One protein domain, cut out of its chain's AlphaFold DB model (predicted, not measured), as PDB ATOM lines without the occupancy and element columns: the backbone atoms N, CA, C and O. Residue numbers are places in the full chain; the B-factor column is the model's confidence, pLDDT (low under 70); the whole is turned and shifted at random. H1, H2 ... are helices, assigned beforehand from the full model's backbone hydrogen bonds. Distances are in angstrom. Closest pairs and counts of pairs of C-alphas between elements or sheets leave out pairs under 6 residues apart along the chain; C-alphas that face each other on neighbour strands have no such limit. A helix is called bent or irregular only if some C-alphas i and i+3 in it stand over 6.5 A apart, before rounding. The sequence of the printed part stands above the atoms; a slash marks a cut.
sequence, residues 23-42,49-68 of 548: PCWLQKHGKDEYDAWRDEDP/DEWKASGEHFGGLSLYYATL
ATOM      1  N   PRO A  23     -53.796   1.734 181.276       62.84
ATOM      2  CA  PRO A  23     -53.160   0.699 182.091       62.84
ATOM      3  C   PRO A  23     -52.611   1.363 183.341       62.84
ATOM      4  O   PRO A  23     -51.829   2.311 183.205       62.84
ATOM      5  N   CYS A  24     -53.133   0.970 184.512       77.75
ATOM      6  CA  CYS A  24     -53.125   1.882 185.649       77.75
ATOM      7  C   CYS A  24     -51.685   2.278 185.955       77.75
ATOM      8  O   CYS A  24     -50.790   1.436 185.955       77.75
ATOM      9  N   TRP A  25     -51.451   3.579 186.124       82.56
ATOM     10  CA  TRP A  25     -50.103   4.146 186.177       82.56
ATOM     11  C   TRP A  25     -49.226   3.428 187.223       82.56
ATOM     12  O   TRP A  25     -48.087   3.061 186.943       82.56
ATOM     13  N   LEU A  26     -49.842   3.063 188.349       84.75
ATOM     14  CA  LEU A  26     -49.288   2.266 189.444       84.75
ATOM     15  C   LEU A  26     -48.758   0.874 189.025       84.75
ATOM     16  O   LEU A  26     -47.855   0.337 189.651       84.75
ATOM     17  N   GLN A  27     -49.284   0.270 187.958       87.81
ATOM     18  CA  GLN A  27     -48.804  -1.008 187.419       87.81
ATOM     19  C   GLN A  27     -47.521  -0.862 186.584       87.81
ATOM     20  O   GLN A  27     -46.828  -1.854 186.372       87.81
ATOM     21  N   LYS A  28     -47.211   0.353 186.108       89.12
ATOM     22  CA  LYS A  28     -45.966   0.672 185.391       89.12
ATOM     23  C   LYS A  28     -44.911   1.306 186.293       89.12
ATOM     24  O   LYS A  28     -43.755   0.937 186.180       89.12
ATOM     25  N   HIS A  29     -45.324   2.246 187.143       87.25
ATOM     26  CA  HIS A  29     -44.429   3.128 187.902       87.25
ATOM     27  C   HIS A  29     -44.491   2.914 189.415       87.25
ATOM     28  O   HIS A  29     -43.581   3.331 190.117       87.25
ATOM     29  N   GLY A  30     -45.524   2.234 189.927       90.25
ATOM     30  CA  GLY A  30     -45.700   2.063 191.371       90.25
ATOM     31  C   GLY A  30     -44.567   1.274 192.021       90.25
ATOM     32  O   GLY A  30     -44.269   1.508 193.183       90.25
ATOM     33  N   LYS A  31     -43.896   0.378 191.284       93.81
ATOM     34  CA  LYS A  31     -42.742  -0.346 191.827       93.81
ATOM     35  C   LYS A  31     -41.522   0.564 191.998       93.81
ATOM     36  O   LYS A  31     -40.913   0.527 193.058       93.81
ATOM     37  N   ASP A  32     -41.225   1.401 191.005       92.81
ATOM     38  CA  ASP A  32     -40.132   2.376 191.077       92.81
ATOM     39  C   ASP A  32     -40.394   3.409 192.195       92.81
ATOM     40  O   ASP A  32     -39.484   3.774 192.933       92.81
ATOM     41  N   GLU A  33     -41.653   3.836 192.357       91.50
ATOM     42  CA  GLU A  33     -42.099   4.744 193.427       91.50
ATOM     43  C   GLU A  33     -42.018   4.093 194.821       91.50
ATOM     44  O   GLU A  33     -41.583   4.738 195.769       91.50
ATOM     45  N   TYR A  34     -42.369   2.810 194.949       94.00
ATOM     46  CA  TYR A  34     -42.214   2.043 196.190       94.00
ATOM     47  C   TYR A  34     -40.750   1.790 196.558       94.00
ATOM     48  O   TYR A  34     -40.402   1.863 197.734       94.00
ATOM     49  N   ASP A  35     -39.898   1.475 195.579       94.75
ATOM     50  CA  ASP A  35     -38.472   1.265 195.822       94.75
ATOM     51  C   ASP A  35     -37.818   2.598 196.258       94.75
ATOM     52  O   ASP A  35     -37.103   2.610 197.256       94.75
ATOM     53  N   ALA A  36     -38.170   3.733 195.632       92.81
ATOM     54  CA  ALA A  36     -37.744   5.067 196.078       92.81
ATOM     55  C   ALA A  36     -38.266   5.430 197.484       92.81
ATOM     56  O   ALA A  36     -37.503   5.892 198.327       92.81
ATOM     57  N   TRP A  37     -39.545   5.163 197.770       93.38
ATOM     58  CA  TRP A  37     -40.120   5.369 199.102       93.38
ATOM     59  C   TRP A  37     -39.430   4.508 200.175       93.38
ATOM     60  O   TRP A  37     -39.183   4.979 201.281       93.38
ATOM     61  N   ARG A  38     -39.044   3.264 199.857       95.38
ATOM     62  CA  ARG A  38     -38.261   2.409 200.767       95.38
ATOM     63  C   ARG A  38     -36.830   2.892 200.999       95.38
ATOM     64  O   ARG A  38     -36.272   2.575 202.048       95.38
ATOM     65  N   ASP A  39     -36.237   3.590 200.035       95.94
ATOM     66  CA  ASP A  39     -34.918   4.208 200.194       95.94
ATOM     67  C   ASP A  39     -34.996   5.476 201.075       95.94
ATOM     68  O   ASP A  39     -34.054   5.756 201.818       95.94
ATOM     69  N   GLU A  40     -36.123   6.202 201.048       94.25
ATOM     70  CA  GLU A  40     -36.413   7.339 201.941       94.25
ATOM     71  C   GLU A  40     -36.795   6.893 203.370       94.25
ATOM     72  O   GLU A  40     -36.279   7.450 204.340       94.25
ATOM     73  N   ASP A  41     -37.620   5.844 203.509       93.56
ATOM     74  CA  ASP A  41     -38.107   5.286 204.781       93.56
ATOM     75  C   ASP A  41     -37.550   3.862 205.069       93.56
ATOM     76  O   ASP A  41     -38.315   2.897 205.199       93.56
ATOM     77  N   PRO A  42     -36.227   3.667 205.260       95.94
ATOM     78  CA  PRO A  42     -35.619   2.333 205.405       95.94
ATOM     79  C   PRO A  42     -36.062   1.560 206.662       95.94
ATOM     80  O   PRO A  42     -35.837   0.351 206.764       95.94
ATOM     81  N   ASP A  49     -47.531  -4.690 198.169       94.44
ATOM     82  CA  ASP A  49     -48.993  -4.808 198.124       94.44
ATOM     83  C   ASP A  49     -49.676  -4.149 199.336       94.44
ATOM     84  O   ASP A  49     -50.783  -3.638 199.200       94.44
ATOM     85  N   GLU A  50     -49.019  -4.122 200.498       94.56
ATOM     86  CA  GLU A  50     -49.503  -3.469 201.722       94.56
ATOM     87  C   GLU A  50     -49.338  -1.952 201.667       94.56
ATOM     88  O   GLU A  50     -50.300  -1.239 201.942       94.56
ATOM     89  N   TRP A  51     -48.170  -1.479 201.209       93.25
ATOM     90  CA  TRP A  51     -47.940  -0.109 200.757       93.25
ATOM     91  C   TRP A  51     -49.083   0.261 199.821       93.25
ATOM     92  O   TRP A  51     -49.965   1.015 200.208       93.25
ATOM     93  N   LYS A  52     -49.193  -0.379 198.653       91.44
ATOM     94  CA  LYS A  52     -50.260  -0.144 197.668       91.44
ATOM     95  C   LYS A  52     -51.684  -0.153 198.250       91.44
ATOM     96  O   LYS A  52     -52.522   0.618 197.780       91.44
ATOM     97  N   ALA A  53     -51.972  -1.003 199.234       90.25
ATOM     98  CA  ALA A  53     -53.280  -1.095 199.878       90.25
ATOM     99  C   ALA A  53     -53.560   0.009 200.913       90.25
ATOM    100  O   ALA A  53     -54.734   0.307 201.125       90.25
ATOM    101  N   SER A  54     -52.538   0.633 201.516       90.19
ATOM    102  CA  SER A  54     -52.721   1.711 202.504       90.19
ATOM    103  C   SER A  54     -53.493   2.904 201.935       90.19
ATOM    104  O   SER A  54     -54.183   3.609 202.666       90.19
ATOM    105  N   GLY A  55     -53.390   3.135 200.618       78.38
ATOM    106  CA  GLY A  55     -53.960   4.310 199.952       78.38
ATOM    107  C   GLY A  55     -53.282   5.629 200.340       78.38
ATOM    108  O   GLY A  55     -53.697   6.680 199.860       78.38
ATOM    109  N   GLU A  56     -52.238   5.562 201.168       74.75
ATOM    110  CA  GLU A  56     -51.486   6.690 201.721       74.75
ATOM    111  C   GLU A  56     -50.442   7.237 200.732       74.75
ATOM    112  O   GLU A  56     -49.836   8.282 200.965       74.75
ATOM    113  N   HIS A  57     -50.298   6.571 199.578       62.53
ATOM    114  CA  HIS A  57     -49.572   7.063 198.404       62.53
ATOM    115  C   HIS A  57     -49.933   8.493 198.112       62.53
ATOM    116  O   HIS A  57     -51.106   8.868 198.158       62.53
ATOM    117  N   PHE A  58     -48.927   9.247 197.682       58.00
ATOM    118  CA  PHE A  58     -49.093  10.597 197.193       58.00
ATOM    119  C   PHE A  58     -50.171  10.646 196.104       58.00
ATOM    120  O   PHE A  58     -49.915  10.524 194.902       58.00
ATOM    121  N   GLY A  59     -51.396  10.967 196.534       57.00
ATOM    122  CA  GLY A  59     -52.484  11.373 195.659       57.00
ATOM    123  C   GLY A  59     -52.026  12.510 194.746       57.00
ATOM    124  O   GLY A  59     -52.504  12.604 193.629       57.00
ATOM    125  N   GLY A  60     -51.025  13.293 195.169       65.44
ATOM    126  CA  GLY A  60     -50.285  14.240 194.340       65.44
ATOM    127  C   GLY A  60     -49.705  13.655 193.045       65.44
ATOM    128  O   GLY A  60     -50.016  14.190 191.987       65.44
ATOM    129  N   LEU A  61     -48.903  12.582 193.081       69.69
ATOM    130  CA  LEU A  61     -48.209  12.069 191.885       69.69
ATOM    131  C   LEU A  61     -49.162  11.356 190.923       69.69
ATOM    132  O   LEU A  61     -49.186  11.662 189.729       69.69
ATOM    133  N   SER A  62     -50.030  10.482 191.435       67.81
ATOM    134  CA  SER A  62     -51.042   9.821 190.600       67.81
ATOM    135  C   SER A  62     -52.046  10.819 189.991       67.81
ATOM    136  O   SER A  62     -52.390  10.694 188.813       67.81
ATOM    137  N   LEU A  63     -52.456  11.864 190.727       75.06
ATOM    138  CA  LEU A  63     -53.276  12.966 190.203       75.06
ATOM    139  C   LEU A  63     -52.497  13.862 189.231       75.06
ATOM    140  O   LEU A  63     -53.076  14.344 188.259       75.06
ATOM    141  N   TYR A  64     -51.199  14.078 189.446       80.12
ATOM    142  CA  TYR A  64     -50.338  14.830 188.534       80.12
ATOM    143  C   TYR A  64     -50.239  14.133 187.172       80.12
ATOM    144  O   TYR A  64     -50.544  14.744 186.150       80.12
ATOM    145  N   TYR A  65     -49.955  12.828 187.135       77.31
ATOM    146  CA  TYR A  65     -49.948  12.071 185.880       77.31
ATOM    147  C   TYR A  65     -51.347  11.914 185.262       77.31
ATOM    148  O   TYR A  65     -51.489  11.984 184.040       77.31
ATOM    149  N   ALA A  66     -52.403  11.777 186.072       77.94
ATOM    150  CA  ALA A  66     -53.776  11.772 185.566       77.94
ATOM    151  C   ALA A  66     -54.170  13.122 184.936       77.94
ATOM    152  O   ALA A  66     -54.807  13.148 183.883       77.94
ATOM    153  N   THR A  67     -53.773  14.244 185.540       82.44
ATOM    154  CA  THR A  67     -54.039  15.582 184.990       82.44
ATOM    155  C   THR A  67     -53.181  15.876 183.761       82.44
ATOM    156  O   THR A  67     -53.734  16.368 182.779       82.44
ATOM    157  N   LEU A  68     -51.895  15.498 183.745       83.88
ATOM    158  CA  LEU A  68     -51.053  15.545 182.541       83.88
ATOM    159  C   LEU A  68     -51.690  14.784 181.374       83.88
ATOM    160  O   LEU A  68     -51.837  15.357 180.300       83.88
TER     161      LEU A  68
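Overview. This is residues 23 to 42 and 49 to 68 of the 548 residues of an uncharacterized protein of Clathrospora elynae (UniProt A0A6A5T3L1). Look first for one long, kinked helix, H1, with two short helices near different parts of it: H2 stands crosswise near the middle of H1, and H3 is near its first residues and runs back the opposite way. It is a loosely joined group of three helices rather than a bundle, and H1 and H3 reach toward opposite ends of its longest axis. The printed part has 40 residues, with three named helices in the order H1, H2, H3 along the chain, and no named strand; its class is all helix. It is only just compact, close to loose, with a radius of gyration of the C-alphas of 10.3 A, and elongated, its C-alphas spanning 31 by 17 by 17 A.

Arrangement. Begin with H1, residues 25 to 40. It has a kink of 37 degrees near residue 32, and it is irregular: the C-alphas of Lys 28 and Lys 31 are 7.3 A apart. H3, residues 59 to 68, only just touches H1, with 3 pairs of C-alphas within 8 A, and H1 touches it with residues 25 to 26 alone. Their closest C-alphas, those of Trp 25 and Ser 62, are 7.3 A apart. The two helices run opposite ways at a steep tilt of 40 degrees. H2, residues 49 to 54, is close to H1 but not clearly touching; their closest C-alphas, those of Tyr 34 and Trp 51, are 7.6 A apart. Their lines are about perpendicular, at 85 degrees. H2 and H3 are apart. In H2 and H3 every O i to N i+4 pair is within hydrogen-bond range; in H1 it is 10 of 12.

Along the chain. Find C-alpha 25 at (-50.103, 4.146, 186.177); from there H1 runs 21.1 A to C-alpha 40 at (-36.413, 7.339, 201.941). H2 begins past the cut, at C-alpha 49, and measures 8.7 A from first to last C-alpha. H3 runs 13.8 A from C-alpha 59 to C-alpha 68 at (-51.053, 15.545, 182.541).

Size, cuts and confidence. The C-alphas farthest apart in the domain are those of Pro 42 and Leu 68, at 30.6 A. Between residues 42 and 49 you meet the cut: residues 43 to 48 are not printed, and the C-alphas of 42 and 49 are 16.8 A apart across it. The link from H1 to H2 runs across this cut, while the link from H2 to H3, residues 55 to 58, is tight. The mean pLDDT of the printed part is 83.9; look for values under 70 at residue 23 and at residues 57 to 62, of which 59 to 62 belong to H3.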